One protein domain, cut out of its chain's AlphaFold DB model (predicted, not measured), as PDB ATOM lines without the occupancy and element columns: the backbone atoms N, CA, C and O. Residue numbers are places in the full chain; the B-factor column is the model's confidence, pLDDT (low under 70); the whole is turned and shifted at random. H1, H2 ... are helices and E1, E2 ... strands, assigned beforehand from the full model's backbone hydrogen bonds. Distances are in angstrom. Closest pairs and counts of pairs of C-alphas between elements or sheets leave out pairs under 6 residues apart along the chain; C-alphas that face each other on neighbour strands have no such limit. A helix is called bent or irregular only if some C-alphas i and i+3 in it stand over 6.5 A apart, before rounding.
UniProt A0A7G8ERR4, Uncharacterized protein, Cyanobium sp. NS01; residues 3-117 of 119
ATOM      1  N   GLN A   3     -14.676 -30.735 -56.258       85.19
ATOM      2  CA  GLN A   3     -14.914 -30.895 -54.808       85.19
ATOM      3  C   GLN A   3     -16.142 -30.127 -54.284       85.19
ATOM      4  O   GLN A   3     -16.979 -30.727 -53.626       85.19
ATOM      5  N   GLN A   4     -16.320 -28.849 -54.635       90.12
ATOM      6  CA  GLN A   4     -17.470 -28.055 -54.165       90.12
ATOM      7  C   GLN A   4     -18.819 -28.641 -54.609       90.12
ATOM      8  O   GLN A   4     -19.784 -28.654 -53.849       90.12
ATOM      9  N   ARG A   5     -18.891 -29.168 -55.840       93.31
ATOM     10  CA  ARG A   5     -20.106 -29.822 -56.351       93.31
ATOM     11  C   ARG A   5     -20.385 -31.139 -55.626       93.31
ATOM     12  O   ARG A   5     -21.547 -31.468 -55.401       93.31
ATOM     13  N   LEU A   6     -19.332 -31.885 -55.283       94.38
ATOM     14  CA  LEU A   6     -19.439 -33.102 -54.481       94.38
ATOM     15  C   LEU A   6     -19.930 -32.780 -53.063       94.38
ATOM     16  O   LEU A   6     -20.832 -33.453 -52.575       94.38
ATOM     17  N   ASP A   7     -19.379 -31.737 -52.440       94.56
ATOM     18  CA  ASP A   7     -19.780 -31.278 -51.108       94.56
ATOM     19  C   ASP A   7     -21.243 -30.824 -51.090       94.56
ATOM     20  O   ASP A   7     -21.989 -31.206 -50.191       94.56
ATOM     21  N   HIS A   8     -21.686 -30.087 -52.114       94.69
ATOM     22  CA  HIS A   8     -23.084 -29.681 -52.243       94.69
ATOM     23  C   HIS A   8     -24.026 -30.887 -52.375       94.69
ATOM     24  O   HIS A   8     -25.013 -30.970 -51.649       94.69
ATOM     25  N   LEU A   9     -23.697 -31.857 -53.240       95.19
ATOM     26  CA  LEU A   9     -24.490 -33.084 -53.366       95.19
ATOM     27  C   LEU A   9     -24.540 -33.856 -52.039       95.19
ATOM     28  O   LEU A   9     -25.601 -34.315 -51.621       95.19
ATOM     29  N   ALA A  10     -23.400 -33.974 -51.358       94.69
ATOM     30  CA  ALA A  10     -23.302 -34.657 -50.076       94.69
ATOM     31  C   ALA A  10     -24.080 -33.958 -48.953       94.69
ATOM     32  O   ALA A  10     -24.633 -34.633 -48.089       94.69
ATOM     33  N   ALA A  11     -24.172 -32.629 -48.967       94.00
ATOM     34  CA  ALA A  11     -24.980 -31.885 -48.004       94.00
ATOM     35  C   ALA A  11     -26.482 -32.199 -48.130       94.00
ATOM     36  O   ALA A  11     -27.205 -32.178 -47.132       94.00
ATOM     37  N   THR A  12     -26.946 -32.521 -49.340       94.56
ATOM     38  CA  THR A  12     -28.351 -32.864 -49.607       94.56
ATOM     39  C   THR A  12     -28.672 -34.353 -49.473       94.56
ATOM     40  O   THR A  12     -29.847 -34.709 -49.474       94.56
ATOM     41  N   ASP A  13     -27.666 -35.223 -49.336       95.38
ATOM     42  CA  ASP A  13     -27.868 -36.671 -49.242       95.38
ATOM     43  C   ASP A  13     -28.427 -37.068 -47.855       95.38
ATOM     44  O   ASP A  13     -27.742 -36.898 -46.836       95.38
ATOM     45  N   PRO A  14     -29.658 -37.612 -47.773       94.00
ATOM     46  CA  PRO A  14     -30.242 -38.039 -46.507       94.00
ATOM     47  C   PRO A  14     -29.498 -39.226 -45.880       94.00
ATOM     48  O   PRO A  14     -29.395 -39.282 -44.656       94.00
ATOM     49  N   GLN A  15     -28.919 -40.136 -46.670       93.12
ATOM     50  CA  GLN A  15     -28.193 -41.293 -46.133       93.12
ATOM     51  C   GLN A  15     -26.914 -40.866 -45.410       93.12
ATOM     52  O   GLN A  15     -26.547 -41.441 -44.385       93.12
ATOM     53  N   LEU A  16     -26.270 -39.788 -45.872       92.94
ATOM     54  CA  LEU A  16     -25.101 -39.228 -45.196       92.94
ATOM     55  C   LEU A  16     -25.416 -38.618 -43.827       92.94
ATOM     56  O   LEU A  16     -24.493 -38.453 -43.024       92.94
ATOM     57  N   ARG A  17     -26.677 -38.283 -43.528       88.44
ATOM     58  CA  ARG A  17     -27.083 -37.806 -42.191       88.44
ATOM     59  C   ARG A  17     -26.994 -38.906 -41.138       88.44
ATOM     60  O   ARG A  17     -26.782 -38.603 -39.971       88.44
ATOM     61  N   HIS A  18     -27.107 -40.160 -41.567       88.06
ATOM     62  CA  HIS A  18     -26.990 -41.348 -40.724       88.06
ATOM     63  C   HIS A  18     -25.579 -41.947 -40.735       88.06
ATOM     64  O   HIS A  18     -25.344 -42.981 -40.111       88.06
ATOM     65  N   ALA A  19     -24.634 -41.323 -41.447       89.94
ATOM     66  CA  ALA A  19     -23.249 -41.765 -41.438       89.94
ATOM     67  C   ALA A  19     -22.692 -41.706 -40.004       89.94
ATOM     68  O   ALA A  19     -22.931 -40.717 -39.300       89.94
ATOM     69  N   PRO A  20     -21.923 -42.719 -39.573       91.69
ATOM     70  CA  PRO A  20     -21.323 -42.706 -38.251       91.69
ATOM     71  C   PRO A  20     -20.373 -41.516 -38.113       91.69
ATOM     72  O   PRO A  20     -19.738 -41.070 -39.078       91.69
ATOM     73  N   ARG A  21     -20.230 -41.020 -36.884       92.00
ATOM     74  CA  ARG A  21     -19.241 -39.984 -36.587       92.00
ATOM     75  C   ARG A  21     -17.844 -40.547 -36.826       92.00
ATOM     76  O   ARG A  21     -17.572 -41.702 -36.508       92.00
ATOM     77  N   VAL A  22     -16.938 -39.731 -37.357       94.25
ATOM     78  CA  VAL A  22     -15.572 -40.164 -37.677       94.25
ATOM     79  C   VAL A  22     -14.570 -39.444 -36.799       94.25
ATOM     80  O   VAL A  22     -14.610 -38.222 -36.689       94.25
ATOM     81  N   LEU A  23     -13.650 -40.206 -36.215       94.62
ATOM     82  CA  LEU A  23     -12.472 -39.689 -35.533       94.62
ATOM     83  C   LEU A  23     -11.228 -40.202 -36.256       94.62
ATOM     84  O   LEU A  23     -11.034 -41.409 -36.400       94.62
ATOM     85  N   LEU A  24     -10.394 -39.278 -36.726       94.81
ATOM     86  CA  LEU A  24      -9.092 -39.593 -37.303       94.81
ATOM     87  C   LEU A  24      -8.133 -39.874 -36.146       94.81
ATOM     88  O   LEU A  24      -7.938 -39.008 -35.299       94.81
ATOM     89  N   ILE A  25      -7.577 -41.083 -36.081       95.25
ATOM     90  CA  ILE A  25      -6.701 -41.490 -34.977       95.25
ATOM     91  C   ILE A  25      -5.257 -41.666 -35.444       95.25
ATOM     92  O   ILE A  25      -4.986 -42.213 -36.516       95.25
ATOM     93  N   GLY A  26      -4.323 -41.195 -34.622       90.69
ATOM     94  CA  GLY A  26      -2.891 -41.337 -34.840       90.69
ATOM     95  C   GLY A  26      -2.312 -42.690 -34.432       90.69
ATOM     96  O   GLY A  26      -3.013 -43.609 -34.005       90.69
ATOM     97  N   THR A  27      -0.991 -42.784 -34.538       88.69
ATOM     98  CA  THR A  27      -0.175 -43.817 -33.893       88.69
ATOM     99  C   THR A  27       0.477 -43.241 -32.629       88.69
ATOM    100  O   THR A  27       0.531 -42.019 -32.486       88.69
ATOM    101  N   PRO A  28       1.034 -44.074 -31.726       88.56
ATOM    102  CA  PRO A  28       1.765 -43.572 -30.556       88.56
ATOM    103  C   PRO A  28       2.903 -42.600 -30.905       88.56
ATOM    104  O   PRO A  28       3.215 -41.709 -30.128       88.56
ATOM    105  N   SER A  29       3.504 -42.760 -32.087       91.25
ATOM    106  CA  SER A  29       4.594 -41.923 -32.598       91.25
ATOM    107  C   SER A  29       4.135 -40.730 -33.448       91.25
ATOM    108  O   SER A  29       4.958 -39.903 -33.819       91.25
ATOM    109  N   ASP A  30       2.860 -40.678 -33.849       90.75
ATOM    110  CA  ASP A  30       2.320 -39.679 -34.778       90.75
ATOM    111  C   ASP A  30       0.816 -39.505 -34.531       90.75
ATOM    112  O   ASP A  30      -0.021 -40.184 -35.136       90.75
ATOM    113  N   ALA A  31       0.469 -38.590 -33.624       91.38
ATOM    114  CA  ALA A  31      -0.911 -38.325 -33.215       91.38
ATOM    115  C   ALA A  31      -1.825 -37.915 -34.385       91.38
ATOM    116  O   ALA A  31      -3.017 -38.224 -34.369       91.38
ATOM    117  N   ASN A  32      -1.258 -37.318 -35.438       93.00
ATOM    118  CA  ASN A  32      -1.997 -36.816 -36.597       93.00
ATOM    119  C   ASN A  32      -1.823 -37.716 -37.829       93.00
ATOM    120  O   ASN A  32      -2.085 -37.292 -38.957       93.00
ATOM    121  N   HIS A  33      -1.394 -38.971 -37.640       93.81
ATOM    122  CA  HIS A  33      -1.084 -39.883 -38.740       93.81
ATOM    123  C   HIS A  33      -2.216 -39.987 -39.768       93.81
ATOM    124  O   HIS A  33      -1.992 -39.796 -40.965       93.81
ATOM    125  N   ALA A  34      -3.436 -40.292 -39.317       93.62
ATOM    126  CA  ALA A  34      -4.585 -40.461 -40.200       93.62
ATOM    127  C   ALA A  34      -4.945 -39.164 -40.938       93.62
ATOM    128  O   ALA A  34      -5.165 -39.196 -42.149       93.62
ATOM    129  N   GLU A  35      -4.950 -38.032 -40.233       95.19
ATOM    130  CA  GLU A  35      -5.237 -36.715 -40.808       95.19
ATOM    131  C   GLU A  35      -4.234 -36.352 -41.901       95.19
ATOM    132  O   GLU A  35      -4.618 -36.113 -43.049       95.19
ATOM    133  N   ARG A  36      -2.941 -36.441 -41.587       95.06
ATOM    134  CA  ARG A  36      -1.853 -36.182 -42.531       95.06
ATOM    135  C   ARG A  36      -1.953 -37.074 -43.765       95.06
ATOM    136  O   ARG A  36      -1.783 -36.601 -44.887       95.06
ATOM    137  N   ARG A  37      -2.259 -38.364 -43.590       95.88
ATOM    138  CA  ARG A  37      -2.452 -39.295 -44.713       95.88
ATOM    139  C   ARG A  37      -3.627 -38.901 -45.603       95.88
ATOM    140  O   ARG A  37      -3.503 -39.025 -46.820       95.88
ATOM    141  N   CYS A  38      -4.739 -38.448 -45.032       95.44
ATOM    142  CA  CYS A  38      -5.895 -38.026 -45.821       95.44
ATOM    143  C   CYS A  38      -5.622 -36.715 -46.555       95.44
ATOM    144  O   CYS A  38      -5.896 -36.634 -47.754       95.44
ATOM    145  N   GLN A  39      -4.973 -35.751 -45.899       95.12
ATOM    146  CA  GLN A  39      -4.560 -34.495 -46.522       95.12
ATOM    147  C   GLN A  39      -3.602 -34.730 -47.699       95.12
ATOM    148  O   GLN A  39      -3.880 -34.286 -48.812       95.12
ATOM    149  N   GLN A  40      -2.531 -35.510 -47.497       95.88
ATOM    150  CA  GLN A  40      -1.551 -35.847 -48.543       95.88
ATOM    151  C   GLN A  40      -2.173 -36.543 -49.762       95.88
ATOM    152  O   GLN A  40      -1.614 -36.502 -50.853       95.88
ATOM    153  N   ARG A  41      -3.319 -37.211 -49.584       94.44
ATOM    154  CA  ARG A  41      -4.017 -37.971 -50.631       94.44
ATOM    155  C   ARG A  41      -5.235 -37.242 -51.204       94.44
ATOM    156  O   ARG A  41      -5.959 -37.836 -52.006       94.44
ATOM    157  N   GLY A  42      -5.491 -36.000 -50.785       94.75
ATOM    158  CA  GLY A  42      -6.655 -35.221 -51.221       94.75
ATOM    159  C   GLY A  42      -7.997 -35.859 -50.830       94.75
ATOM    160  O   GLY A  42      -8.976 -35.785 -51.584       94.75
ATOM    161  N   ILE A  43      -8.038 -36.541 -49.683       96.19
ATOM    162  CA  ILE A  43      -9.221 -37.219 -49.149       96.19
ATOM    163  C   ILE A  43      -9.876 -36.294 -48.121       96.19
ATOM    164  O   ILE A  43      -9.379 -36.137 -47.009       96.19
ATOM    165  N   SER A  44     -10.989 -35.669 -48.505       95.69
ATOM    166  CA  SER A  44     -11.772 -34.788 -47.634       95.69
ATOM    167  C   SER A  44     -12.720 -35.572 -46.724       95.69
ATOM    168  O   SER A  44     -13.052 -36.729 -46.995       95.69
ATOM    169  N   LEU A  45     -13.227 -34.919 -45.674       95.25
ATOM    170  CA  LEU A  45     -14.243 -35.496 -44.789       95.25
ATOM    171  C   LEU A  45     -15.497 -35.942 -45.557       95.25
ATOM    172  O   LEU A  45     -16.050 -36.996 -45.262       95.25
ATOM    173  N   THR A  46     -15.909 -35.194 -46.583       96.19
ATOM    174  CA  THR A  46     -17.013 -35.581 -47.473       96.19
ATOM    175  C   THR A  46     -16.760 -36.934 -48.127       96.19
ATOM    176  O   THR A  46     -17.606 -37.820 -48.051       96.19
ATOM    177  N   LYS A  47     -15.570 -37.137 -48.707       97.06
ATOM    178  CA  LYS A  47     -15.192 -38.418 -49.323       97.06
ATOM    179  C   LYS A  47     -15.175 -39.555 -48.300       97.06
ATOM    180  O   LYS A  47     -15.614 -40.658 -48.609       97.06
ATOM    181  N   ILE A  48     -14.707 -39.276 -47.082       97.44
ATOM    182  CA  ILE A  48     -14.723 -40.242 -45.978       97.44
ATOM    183  C   ILE A  48     -16.162 -40.645 -45.642       97.44
ATOM    184  O   ILE A  48     -16.461 -41.833 -45.598       97.44
ATOM    185  N   ARG A  49     -17.068 -39.678 -45.455       96.88
ATOM    186  CA  ARG A  49     -18.483 -39.949 -45.149       96.88
ATOM    187  C   ARG A  49     -19.152 -40.772 -46.248       96.88
ATOM    188  O   ARG A  49     -19.793 -41.767 -45.938       96.88
ATOM    189  N   ILE A  50     -18.918 -40.426 -47.516       97.25
ATOM    190  CA  ILE A  50     -19.421 -41.199 -48.661       97.25
ATOM    191  C   ILE A  50     -18.918 -42.641 -48.611       97.25
ATOM    192  O   ILE A  50     -19.711 -43.566 -48.754       97.25
ATOM    193  N   ALA A  51     -17.625 -42.856 -48.358       97.19
ATOM    194  CA  ALA A  51     -17.070 -44.201 -48.250       97.19
ATOM    195  C   ALA A  51     -17.631 -44.994 -47.063       97.19
ATOM    196  O   ALA A  51     -17.835 -46.193 -47.197       97.19
ATOM    197  N   LEU A  52     -17.921 -44.360 -45.925       96.31
ATOM    198  CA  LEU A  52     -18.539 -45.050 -44.787       96.31
ATOM    199  C   LEU A  52     -20.005 -45.425 -45.026       96.31
ATOM    200  O   LEU A  52     -20.465 -46.406 -44.449       96.31
ATOM    201  N   THR A  53     -20.720 -44.660 -45.852       96.06
ATOM    202  CA  THR A  53     -22.137 -44.901 -46.161       96.06
ATOM    203  C   THR A  53     -22.329 -45.868 -47.328       96.06
ATOM    204  O   THR A  53     -23.132 -46.785 -47.223       96.06
ATOM    205  N   TYR A  54     -21.585 -45.687 -48.421       96.69
ATOM    206  CA  TYR A  54     -21.775 -46.425 -49.680       96.69
ATOM    207  C   TYR A  54     -20.627 -47.383 -50.009       96.69
ATOM    208  O   TYR A  54     -20.663 -48.088 -51.015       96.69
ATOM    209  N   GLY A  55     -19.555 -47.384 -49.218       95.81
ATOM    210  CA  GLY A  55     -18.433 -48.282 -49.446       95.81
ATOM    211  C   GLY A  55     -18.805 -49.715 -49.110       95.81
ATOM    212  O   GLY A  55     -19.421 -49.988 -48.081       95.81
ATOM    213  N   ARG A  56     -18.329 -50.649 -49.935       95.56
ATOM    214  CA  ARG A  56     -18.340 -52.063 -49.583       95.56
ATOM    215  C   ARG A  56     -17.585 -52.245 -48.270       95.56
ATOM    216  O   ARG A  56     -16.413 -51.868 -48.172       95.56
ATOM    217  N   HIS A  57     -18.270 -52.816 -47.287       95.31
ATOM    218  CA  HIS A  57     -17.726 -53.095 -45.967       95.31
ATOM    219  C   HIS A  57     -17.134 -54.501 -45.923       95.31
ATOM    220  O   HIS A  57     -17.810 -55.469 -46.258       95.31
ATOM    221  N   ASP A  58     -15.877 -54.609 -45.500       94.69
ATOM    222  CA  ASP A  58     -15.217 -55.881 -45.218       94.69
ATOM    223  C   ASP A  58     -14.586 -55.816 -43.814       94.69
ATOM    224  O   ASP A  58     -13.972 -54.811 -43.439       94.69
ATOM    225  N   ASN A  59     -14.682 -56.900 -43.040       93.12
ATOM    226  CA  ASN A  59     -14.068 -57.019 -41.715       93.12
ATOM    227  C   ASN A  59     -13.058 -58.173 -41.707       93.12
ATOM    228  O   ASN A  59     -13.358 -59.277 -42.160       93.12
ATOM    229  N   HIS A  60     -11.851 -57.918 -41.202       86.00
ATOM    230  CA  HIS A  60     -10.828 -58.941 -41.023       86.00
ATOM    231  C   HIS A  60      -9.968 -58.638 -39.793       86.00
ATOM    232  O   HIS A  60      -9.402 -57.552 -39.698       86.00
ATOM    233  N   HIS A  61      -9.856 -59.596 -38.866       81.75
ATOM    234  CA  HIS A  61      -9.078 -59.469 -37.622       81.75
ATOM    235  C   HIS A  61      -9.335 -58.154 -36.859       81.75
ATOM    236  O   HIS A  61      -8.402 -57.438 -36.497       81.75
ATOM    237  N   SER A  62     -10.613 -57.808 -36.651       83.38
ATOM    238  CA  SER A  62     -11.033 -56.583 -35.943       83.38
ATOM    239  C   SER A  62     -10.612 -55.273 -36.624       83.38
ATOM    240  O   SER A  62     -10.640 -54.205 -36.005       83.38
ATOM    241  N   VAL A  63     -10.221 -55.345 -37.898       89.75
ATOM    242  CA  VAL A  63      -9.988 -54.194 -38.763       89.75
ATOM    243  C   VAL A  63     -11.095 -54.142 -39.799       89.75
ATOM    244  O   VAL A  63     -11.280 -55.062 -40.597       89.75
ATOM    245  N   GLU A  64     -11.795 -53.020 -39.810       95.88
ATOM    246  CA  GLU A  64     -12.841 -52.740 -40.776       95.88
ATOM    247  C   GLU A  64     -12.288 -51.937 -41.942       95.88
ATOM    248  O   GLU A  64     -11.435 -51.048 -41.792       95.88
ATOM    249  N   ARG A  65     -12.785 -52.281 -43.125       96.56
ATOM    250  CA  ARG A  65     -12.458 -51.641 -44.385       96.56
ATOM    251  C   ARG A  65     -13.738 -51.204 -45.065       96.56
ATOM    252  O   ARG A  65     -14.667 -51.992 -45.191       96.56
ATOM    253  N   TRP A  66     -13.743 -49.973 -45.552       97.06
ATOM    254  CA  TRP A  66     -14.807 -49.456 -46.408       97.06
ATOM    255  C   TRP A  66     -14.190 -49.048 -47.729       97.06
ATOM    256  O   TRP A  66     -13.312 -48.184 -47.749       97.06
ATOM    257  N   THR A  67     -14.596 -49.701 -48.813       97.12
ATOM    258  CA  THR A  67     -14.029 -49.459 -50.141       97.12
ATOM    259  C   THR A  67     -15.113 -48.985 -51.096       97.12
ATOM    260  O   THR A  67     -16.054 -49.724 -51.376       97.12
ATOM    261  N   LEU A  68     -14.970 -47.774 -51.633       96.75
ATOM    262  CA  LEU A  68     -15.796 -47.326 -52.750       96.75
ATOM    263  C   LEU A  68     -15.353 -48.069 -54.007       96.75
ATOM    264  O   LEU A  68     -14.211 -47.938 -54.450       96.75
ATOM    265  N   ILE A  69     -16.264 -48.862 -54.558       95.25
ATOM    266  CA  ILE A  69     -16.069 -49.606 -55.800       95.25
ATOM    267  C   ILE A  69     -17.092 -49.136 -56.828       95.25
ATOM    268  O   ILE A  69     -18.212 -48.777 -56.463       95.25
ATOM    269  N   SER A  70     -16.731 -49.190 -58.110       93.06
ATOM    270  CA  SER A  70     -17.597 -48.807 -59.233       93.06
ATOM    271  C   SER A  70     -19.017 -49.352 -59.127       93.06
ATOM    272  O   SER A  70     -19.976 -48.624 -59.358       93.06
ATOM    273  N   ARG A  71     -19.171 -50.624 -58.735       92.69
ATOM    274  CA  ARG A  71     -20.491 -51.247 -58.582       92.69
ATOM    275  C   ARG A  71     -21.380 -50.475 -57.602       92.69
ATOM    276  O   ARG A  71     -22.475 -50.099 -57.992       92.69
ATOM    277  N   GLU A  72     -20.903 -50.200 -56.390       92.94
ATOM    278  CA  GLU A  72     -21.682 -49.463 -55.383       92.94
ATOM    279  C   GLU A  72     -21.910 -48.007 -55.802       92.94
ATOM    280  O   GLU A  72     -23.009 -47.475 -55.667       92.94
ATOM    281  N   LEU A  73     -20.896 -47.368 -56.396       94.00
ATOM    282  CA  LEU A  73     -20.996 -45.978 -56.844       94.00
ATOM    283  C   LEU A  73     -22.058 -45.794 -57.931       94.00
ATOM    284  O   LEU A  73     -22.819 -44.829 -57.863       94.00
ATOM    285  N   ARG A  74     -22.162 -46.725 -58.887       93.94
ATOM    286  CA  ARG A  74     -23.172 -46.693 -59.959       93.94
ATOM    287  C   ARG A  74     -24.610 -46.806 -59.453       93.94
ATOM    288  O   ARG A  74     -25.513 -46.314 -60.119       93.94
ATOM    289  N   HIS A  75     -24.819 -47.409 -58.284       92.56
ATOM    290  CA  HIS A  75     -26.129 -47.506 -57.630       92.56
ATOM    291  C   HIS A  75     -26.358 -46.411 -56.577       92.56
ATOM    292  O   HIS A  75     -27.337 -46.458 -55.837       92.56
ATOM    293  N   SER A  76     -25.474 -45.414 -56.517       94.19
ATOM    294  CA  SER A  76     -25.542 -44.296 -55.577       94.19
ATOM    295  C   SER A  76     -25.737 -42.960 -56.308       94.19
ATOM    296  O   SER A  76     -25.435 -42.849 -57.502       94.19
ATOM    297  N   PRO A  77     -26.120 -41.888 -55.590       95.69
ATOM    298  CA  PRO A  77     -26.123 -40.525 -56.132       95.69
ATOM    299  C   PRO A  77     -24.756 -40.056 -56.670       95.69
ATOM    300  O   PRO A  77     -24.666 -39.068 -57.401       95.69
ATOM    301  N   TYR A  78     -23.676 -40.761 -56.319       96.06
ATOM    302  CA  TYR A  78     -22.301 -40.417 -56.659       96.06
ATOM    303  C   TYR A  78     -21.778 -41.070 -57.941       96.06
ATOM    304  O   TYR A  78     -20.593 -40.920 -58.231       96.06
ATOM    305  N   ALA A  79     -22.626 -41.728 -58.740       95.12
ATOM    306  CA  ALA A  79     -22.227 -42.353 -60.007       95.12
ATOM    307  C   ALA A  79     -21.434 -41.398 -60.923       95.12
ATOM    308  O   ALA A  79     -20.397 -41.758 -61.475       95.12
ATOM    309  N   ARG A  80     -21.841 -40.123 -61.007       94.25
ATOM    310  CA  ARG A  80     -21.135 -39.098 -61.804       94.25
ATOM    311  C   ARG A  80     -19.732 -38.740 -61.292       94.25
ATOM    312  O   ARG A  80     -18.978 -38.083 -61.999       94.25
ATOM    313  N   TYR A  81     -19.399 -39.125 -60.061       94.19
ATOM    314  CA  TYR A  81     -18.091 -38.935 -59.432       94.19
ATOM    315  C   TYR A  81     -17.307 -40.248 -59.345       94.19
ATOM    316  O   TYR A  81     -16.343 -40.328 -58.585       94.19
ATOM    317  N   GLU A  82     -17.697 -41.279 -60.100       93.06
ATOM    318  CA  GLU A  82     -17.045 -42.588 -60.059       93.06
ATOM    319  C   GLU A  82     -15.532 -42.476 -60.279       93.06
ATOM    320  O   GLU A  82     -14.761 -42.994 -59.478       93.06
ATOM    321  N   GLN A  83     -15.086 -41.716 -61.279       90.38
ATOM    322  CA  GLN A  83     -13.657 -41.510 -61.548       90.38
ATOM    323  C   GLN A  83     -12.903 -40.864 -60.370       90.38
ATOM    324  O   GLN A  83     -11.735 -41.173 -60.122       90.38
ATOM    325  N   ASP A  84     -13.568 -39.995 -59.609       92.00
ATOM    326  CA  ASP A  84     -12.970 -39.306 -58.466       92.00
ATOM    327  C   ASP A  84     -12.945 -40.199 -57.217       92.00
ATOM    328  O   ASP A  84     -11.964 -40.191 -56.471       92.00
ATOM    329  N   LEU A  85     -14.005 -40.980 -56.991       94.75
ATOM    330  CA  LEU A  85     -14.267 -41.701 -55.741       94.75
ATOM    331  C   LEU A  85     -13.893 -43.181 -55.765       94.75
ATOM    332  O   LEU A  85     -13.636 -43.764 -54.709       94.75
ATOM    333  N   ASN A  86     -13.862 -43.801 -56.941       95.19
ATOM    334  CA  ASN A  86     -13.583 -45.220 -57.066       95.19
ATOM    335  C   ASN A  86     -12.185 -45.553 -56.518       95.19
ATOM    336  O   ASN A  86     -11.211 -44.802 -56.665       95.19
ATOM    337  N   GLY A  87     -12.102 -46.682 -55.824       95.38
ATOM    338  CA  GLY A  87     -10.907 -47.146 -55.138       95.38
ATOM    339  C   GLY A  87     -10.604 -46.434 -53.820       95.38
ATOM    340  O   GLY A  87      -9.584 -46.764 -53.215       95.38
ATOM    341  N   LEU A  88     -11.421 -45.487 -53.335       97.19
ATOM    342  CA  LEU A  88     -11.220 -44.934 -51.991       97.19
ATOM    343  C   LEU A  88     -11.406 -46.041 -50.958       97.19
ATOM    344  O   LEU A  88     -12.490 -46.604 -50.849       97.19
ATOM    345  N   GLN A  89     -10.364 -46.325 -50.183       97.19
ATOM    346  CA  GLN A  89     -10.387 -47.312 -49.118       97.19
ATOM    347  C   GLN A  89     -10.071 -46.665 -47.771       97.19
ATOM    348  O   GLN A  89      -9.005 -46.081 -47.567       97.19
ATOM    349  N   LEU A  90     -10.996 -46.823 -46.836       97.38
ATOM    350  CA  LEU A  90     -10.862 -46.444 -45.439       97.38
ATOM    351  C   LEU A  90     -10.512 -47.674 -44.609       97.38
ATOM    352  O   LEU A  90     -11.027 -48.756 -44.877       97.38
ATOM    353  N   VAL A  91      -9.647 -47.508 -43.611       96.25
ATOM    354  CA  VAL A  91      -9.232 -48.590 -42.711       96.25
ATOM    355  C   VAL A  91      -9.303 -48.099 -41.273       96.25
ATOM    356  O   VAL A  91      -8.672 -47.100 -40.911       96.25
ATOM    357  N   GLY A  92     -10.046 -48.809 -40.433       95.69
ATOM    358  CA  GLY A  92     -10.278 -48.391 -39.059       95.69
ATOM    359  C   GLY A  92     -10.982 -49.451 -38.232       95.69
ATOM    360  O   GLY A  92     -10.848 -50.646 -38.485       95.69
ATOM    361  N   ARG A  93     -11.709 -48.991 -37.220       94.75
ATOM    362  CA  ARG A  93     -12.622 -49.812 -36.422       94.75
ATOM    363  C   ARG A  93     -13.868 -49.011 -36.085       94.75
ATOM    364  O   ARG A  93     -13.762 -47.810 -35.821       94.75
ATOM    365  N   ARG A  94     -15.021 -49.663 -36.055       92.56
ATOM    366  CA  ARG A  94     -16.250 -49.112 -35.505       92.56
ATOM    367  C   ARG A  94     -16.306 -49.422 -34.014       92.56
ATOM    368  O   ARG A  94     -15.983 -50.523 -33.575       92.56
ATOM    369  N   VAL A  95     -16.669 -48.423 -33.228       92.12
ATOM    370  CA  VAL A  95     -16.906 -48.539 -31.793       92.12
ATOM    371  C   VAL A  95     -18.252 -47.909 -31.486       92.12
ATOM    372  O   VAL A  95     -18.600 -46.868 -32.043       92.12
ATOM    373  N   ARG A  96     -19.013 -48.539 -30.598       88.62
ATOM    374  CA  ARG A  96     -20.254 -47.957 -30.104       88.62
ATOM    375  C   ARG A  96     -19.908 -46.919 -29.046       88.62
ATOM    376  O   ARG A  96     -19.182 -47.223 -28.101       88.62
ATOM    377  N   SER A  97     -20.385 -45.696 -29.223       80.81
ATOM    378  CA  SER A  97     -20.213 -44.653 -28.222       80.81
ATOM    379  C   SER A  97     -21.165 -44.899 -27.055       80.81
ATOM    380  O   SER A  97     -22.358 -45.146 -27.236       80.81
ATOM    381  N   LEU A  98     -20.611 -44.856 -25.844       74.94
ATOM    382  CA  LEU A  98     -21.353 -45.090 -24.605       74.94
ATOM    383  C   LEU A  98     -22.239 -43.895 -24.222       74.94
ATOM    384  O   LEU A  98     -23.208 -44.077 -23.497       74.94
ATOM    385  N   ASN A  99     -21.922 -42.693 -24.718       74.94
ATOM    386  CA  ASN A  99     -22.559 -41.450 -24.270       74.94
ATOM    387  C   ASN A  99     -23.766 -41.036 -25.122       74.94
ATOM    388  O   ASN A  99     -24.706 -40.451 -24.598       74.94
ATOM    389  N   ASP A 100     -23.744 -41.310 -26.426       75.38
ATOM    390  CA  ASP A 100     -24.786 -40.897 -27.381       75.38
ATOM    391  C   ASP A 100     -25.441 -42.093 -28.100       75.38
ATOM    392  O   ASP A 100     -26.307 -41.910 -28.953       75.38
ATOM    393  N   GLY A 101     -25.036 -43.326 -27.766       73.88
ATOM    394  CA  GLY A 101     -25.548 -44.562 -28.364       73.88
ATOM    395  C   GLY A 101     -25.223 -44.735 -29.852       73.88
ATOM    396  O   GLY A 101     -25.619 -45.750 -30.433       73.88
ATOM    397  N   GLY A 102     -24.514 -43.778 -30.457       83.12
ATOM    398  CA  GLY A 102     -24.188 -43.745 -31.874       83.12
ATOM    399  C   GLY A 102     -22.936 -44.546 -32.218       83.12
ATOM    400  O   GLY A 102     -22.049 -44.776 -31.390       83.12
ATOM    401  N   ASP A 103     -22.843 -44.952 -33.480       89.19
ATOM    402  CA  ASP A 103     -21.634 -45.572 -34.012       89.19
ATOM    403  C   ASP A 103     -20.569 -44.502 -34.289       89.19
ATOM    404  O   ASP A 103     -20.809 -43.510 -34.987       89.19
ATOM    405  N   VAL A 104     -19.360 -44.734 -33.779       93.50
ATOM    406  CA  VAL A 104     -18.173 -43.923 -34.059       93.50
ATOM    407  C   VAL A 104     -17.158 -44.777 -34.802       93.50
ATOM    408  O   VAL A 104     -16.798 -45.872 -34.376       93.50
ATOM    409  N   VAL A 105     -16.645 -44.269 -35.915       94.94
ATOM    410  CA  VAL A 105     -15.557 -44.901 -36.661       94.94
ATOM    411  C   VAL A 105     -14.241 -44.232 -36.291       94.94
ATOM    412  O   VAL A 105     -14.031 -43.048 -36.552       94.94
ATOM    413  N   LEU A 106     -13.333 -45.015 -35.712       95.31
ATOM    414  CA  LEU A 106     -11.951 -44.615 -35.469       95.31
ATOM    415  C   LEU A 106     -11.116 -44.970 -36.701       95.31
ATOM    416  O   LEU A 106     -10.740 -46.132 -36.906       95.31
ATOM    417  N   LEU A 107     -10.852 -43.975 -37.541       96.38
ATOM    418  CA  LEU A 107     -10.138 -44.146 -38.797       96.38
ATOM    419  C   LEU A 107      -8.626 -44.089 -38.564       96.38
ATOM    420  O   LEU A 107      -8.091 -43.057 -38.169       96.38
ATOM    421  N   LYS A 108      -7.931 -45.195 -38.852       95.25
ATOM    422  CA  LYS A 108      -6.467 -45.307 -38.719       95.25
ATOM    423  C   LYS A 108      -5.735 -44.803 -39.955       95.25
ATOM    424  O   LYS A 108      -4.640 -44.256 -39.866       95.25
ATOM    425  N   THR A 109      -6.299 -45.049 -41.136       95.19
ATOM    426  CA  THR A 109      -5.721 -44.582 -42.397       95.19
ATOM    427  C   THR A 109      -6.758 -44.580 -43.518       95.19
ATOM    428  O   THR A 109      -7.804 -45.222 -43.439       95.19
ATOM    429  N   CYS A 110      -6.441 -43.868 -44.590       96.12
ATOM    430  CA  CYS A 110      -7.248 -43.719 -45.796       96.12
ATOM    431  C   CYS A 110      -6.313 -43.813 -47.004       96.12
ATOM    432  O   CYS A 110      -5.233 -43.225 -46.987       96.12
ATOM    433  N   LYS A 111      -6.660 -44.561 -48.049       96.00
ATOM    434  CA  LYS A 111      -5.799 -44.738 -49.229       96.00
ATOM    435  C   LYS A 111      -6.611 -44.924 -50.503       96.00
ATOM    436  O   LYS A 111      -7.755 -45.356 -50.451       96.00
ATOM    437  N   TRP A 112      -5.985 -44.655 -51.641       95.50
ATOM    438  CA  TRP A 112      -6.512 -45.037 -52.946       95.50
ATOM    439  C   TRP A 112      -5.997 -46.430 -53.307       95.50
ATOM    440  O   TRP A 112      -4.789 -46.666 -53.340       95.50
ATOM    441  N   ASN A 113      -6.905 -47.366 -53.558       92.94
ATOM    442  CA  ASN A 113      -6.583 -48.652 -54.153       92.94
ATOM    443  C   ASN A 113      -6.533 -48.495 -55.679       92.94
ATOM    444  O   ASN A 113      -7.543 -48.636 -56.367       92.94
ATOM    445  N   TYR A 114      -5.345 -48.195 -56.206       84.19
ATOM    446  CA  TYR A 114      -5.136 -47.965 -57.638       84.19
ATOM    447  C   TYR A 114      -5.438 -49.188 -58.510       84.19
ATOM    448  O   TYR A 114      -5.808 -49.027 -59.668       84.19
ATOM    449  N   GLY A 115      -5.372 -50.403 -57.953       84.56
ATOM    450  CA  GLY A 115      -5.758 -51.617 -58.672       84.56
ATOM    451  C   GLY A 115      -7.231 -51.624 -59.089       84.56
ATOM    452  O   GLY A 115      -7.551 -52.206 -60.121       84.56
ATOM    453  N   LEU A 116      -8.087 -50.938 -58.321       81.88
ATOM    454  CA  LEU A 116      -9.517 -50.764 -58.592       81.88
ATOM    455  C   LEU A 116      -9.820 -49.546 -59.473       81.88
ATOM    456  O   LEU A 116     -10.924 -49.451 -59.991       81.88
ATOM    457  N   ARG A 117      -8.859 -48.627 -59.648       75.69
ATOM    458  CA  ARG A 117      -9.003 -47.406 -60.459       75.69
ATOM    459  C   ARG A 117      -8.632 -47.610 -61.934       75.69
ATOM    460  O   ARG A 117      -8.496 -46.621 -62.645       75.69
TER     461      ARG A 117
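AT A GLANCE: This is residues 3 to 117 of the 119 residues of an uncharacterized protein of Cyanobium sp. NS01 (UniProt A0A7G8ERR4). A strongly twisted sheet of five strands has the helix H4 packed on one face, and H1 and H2 pack on H4 without being on the sheet. H3 sits at the sheet's level beside E5 and E1, while H5 and H6 form a touching pair close to H4. The printed part has 115 residues with six named helices and five named strands, in the order H1 H2 E1 H3 H4 E2 E3 H5 H6 E4 E5, and its class is mixed, helices and strands. The sheet runs E1 E5 E4 E3 E2 and is mixed. The whole is compact and rounded, with a radius of gyration of the C-alphas of 13.7 A and spans of 38 by 32 by 28 A.

HOW THE PARTS SIT: E5, residues 103 to 112, and E4, residues 88 to 96, form an antiparallel hairpin, with N 106 and O 93 2.8 A apart. E5 bends by 71 degrees at residue 108, E4 by 55 degrees at residue 91. E1, residues 21 to 24, is an edge strand parallel to E5, with N 23 and O 105 2.9 A apart. E3, residues 63 to 67, is antiparallel to E4, with N 90 and O 66 2.8 A apart. E3 forms a hairpin with the edge strand E2, residues 56 to 60, with N 58 and O 65 2.9 A apart. H4, residues 45 to 54, is on one face, in two layers, a helix and a sheet; its closest C-alphas to E3 are those of Leu 52 and Trp 66, 6.0 A. H1, residues 3 to 12, touches H4 at a steep tilt of 53 degrees, the same way, closest at C-alphas 7 and 46, 6.3 A. H2, residues 15 to 18, touches H4, closest at C-alphas 16 and 53, 6.5 A. H3, residues 33 to 40, stands at the sheet's level, at a height of 2.6 A; its closest C-alphas to E5 are those of Ala 34 and Thr 109, 4.8 A. H5, residues 70 to 74, touches H6, residues 79 to 85, closest at C-alphas 73 and 79, 5.0 A. H6 is irregular, with C-alphas 80 and 83 7.9 A apart. In H1, H3, H4 and H5 every O i to N i+4 pair is within hydrogen-bond range; in H6 1 of 3 is, beside 3 of 4 O i to N i+3 pairs, and H2 is too short for an O i to N i+4 pair.

IN THESE COORDINATES: E5 is 24.2 A long and ends at C-alpha 112, (-6.512, -45.037, -52.946); E4 is 23.9 A. H1 is 14.5 A and begins at C-alpha 3, (-14.914, -30.895, -54.808); H4 is 14.1 A.

THE WHOLE: The two C-alphas farthest apart, those of Ser 29 and His 75, are 40.0 A apart. The printed part has no cut and no long link. Its mean pLDDT is 92.5, and no printed residue is under 70.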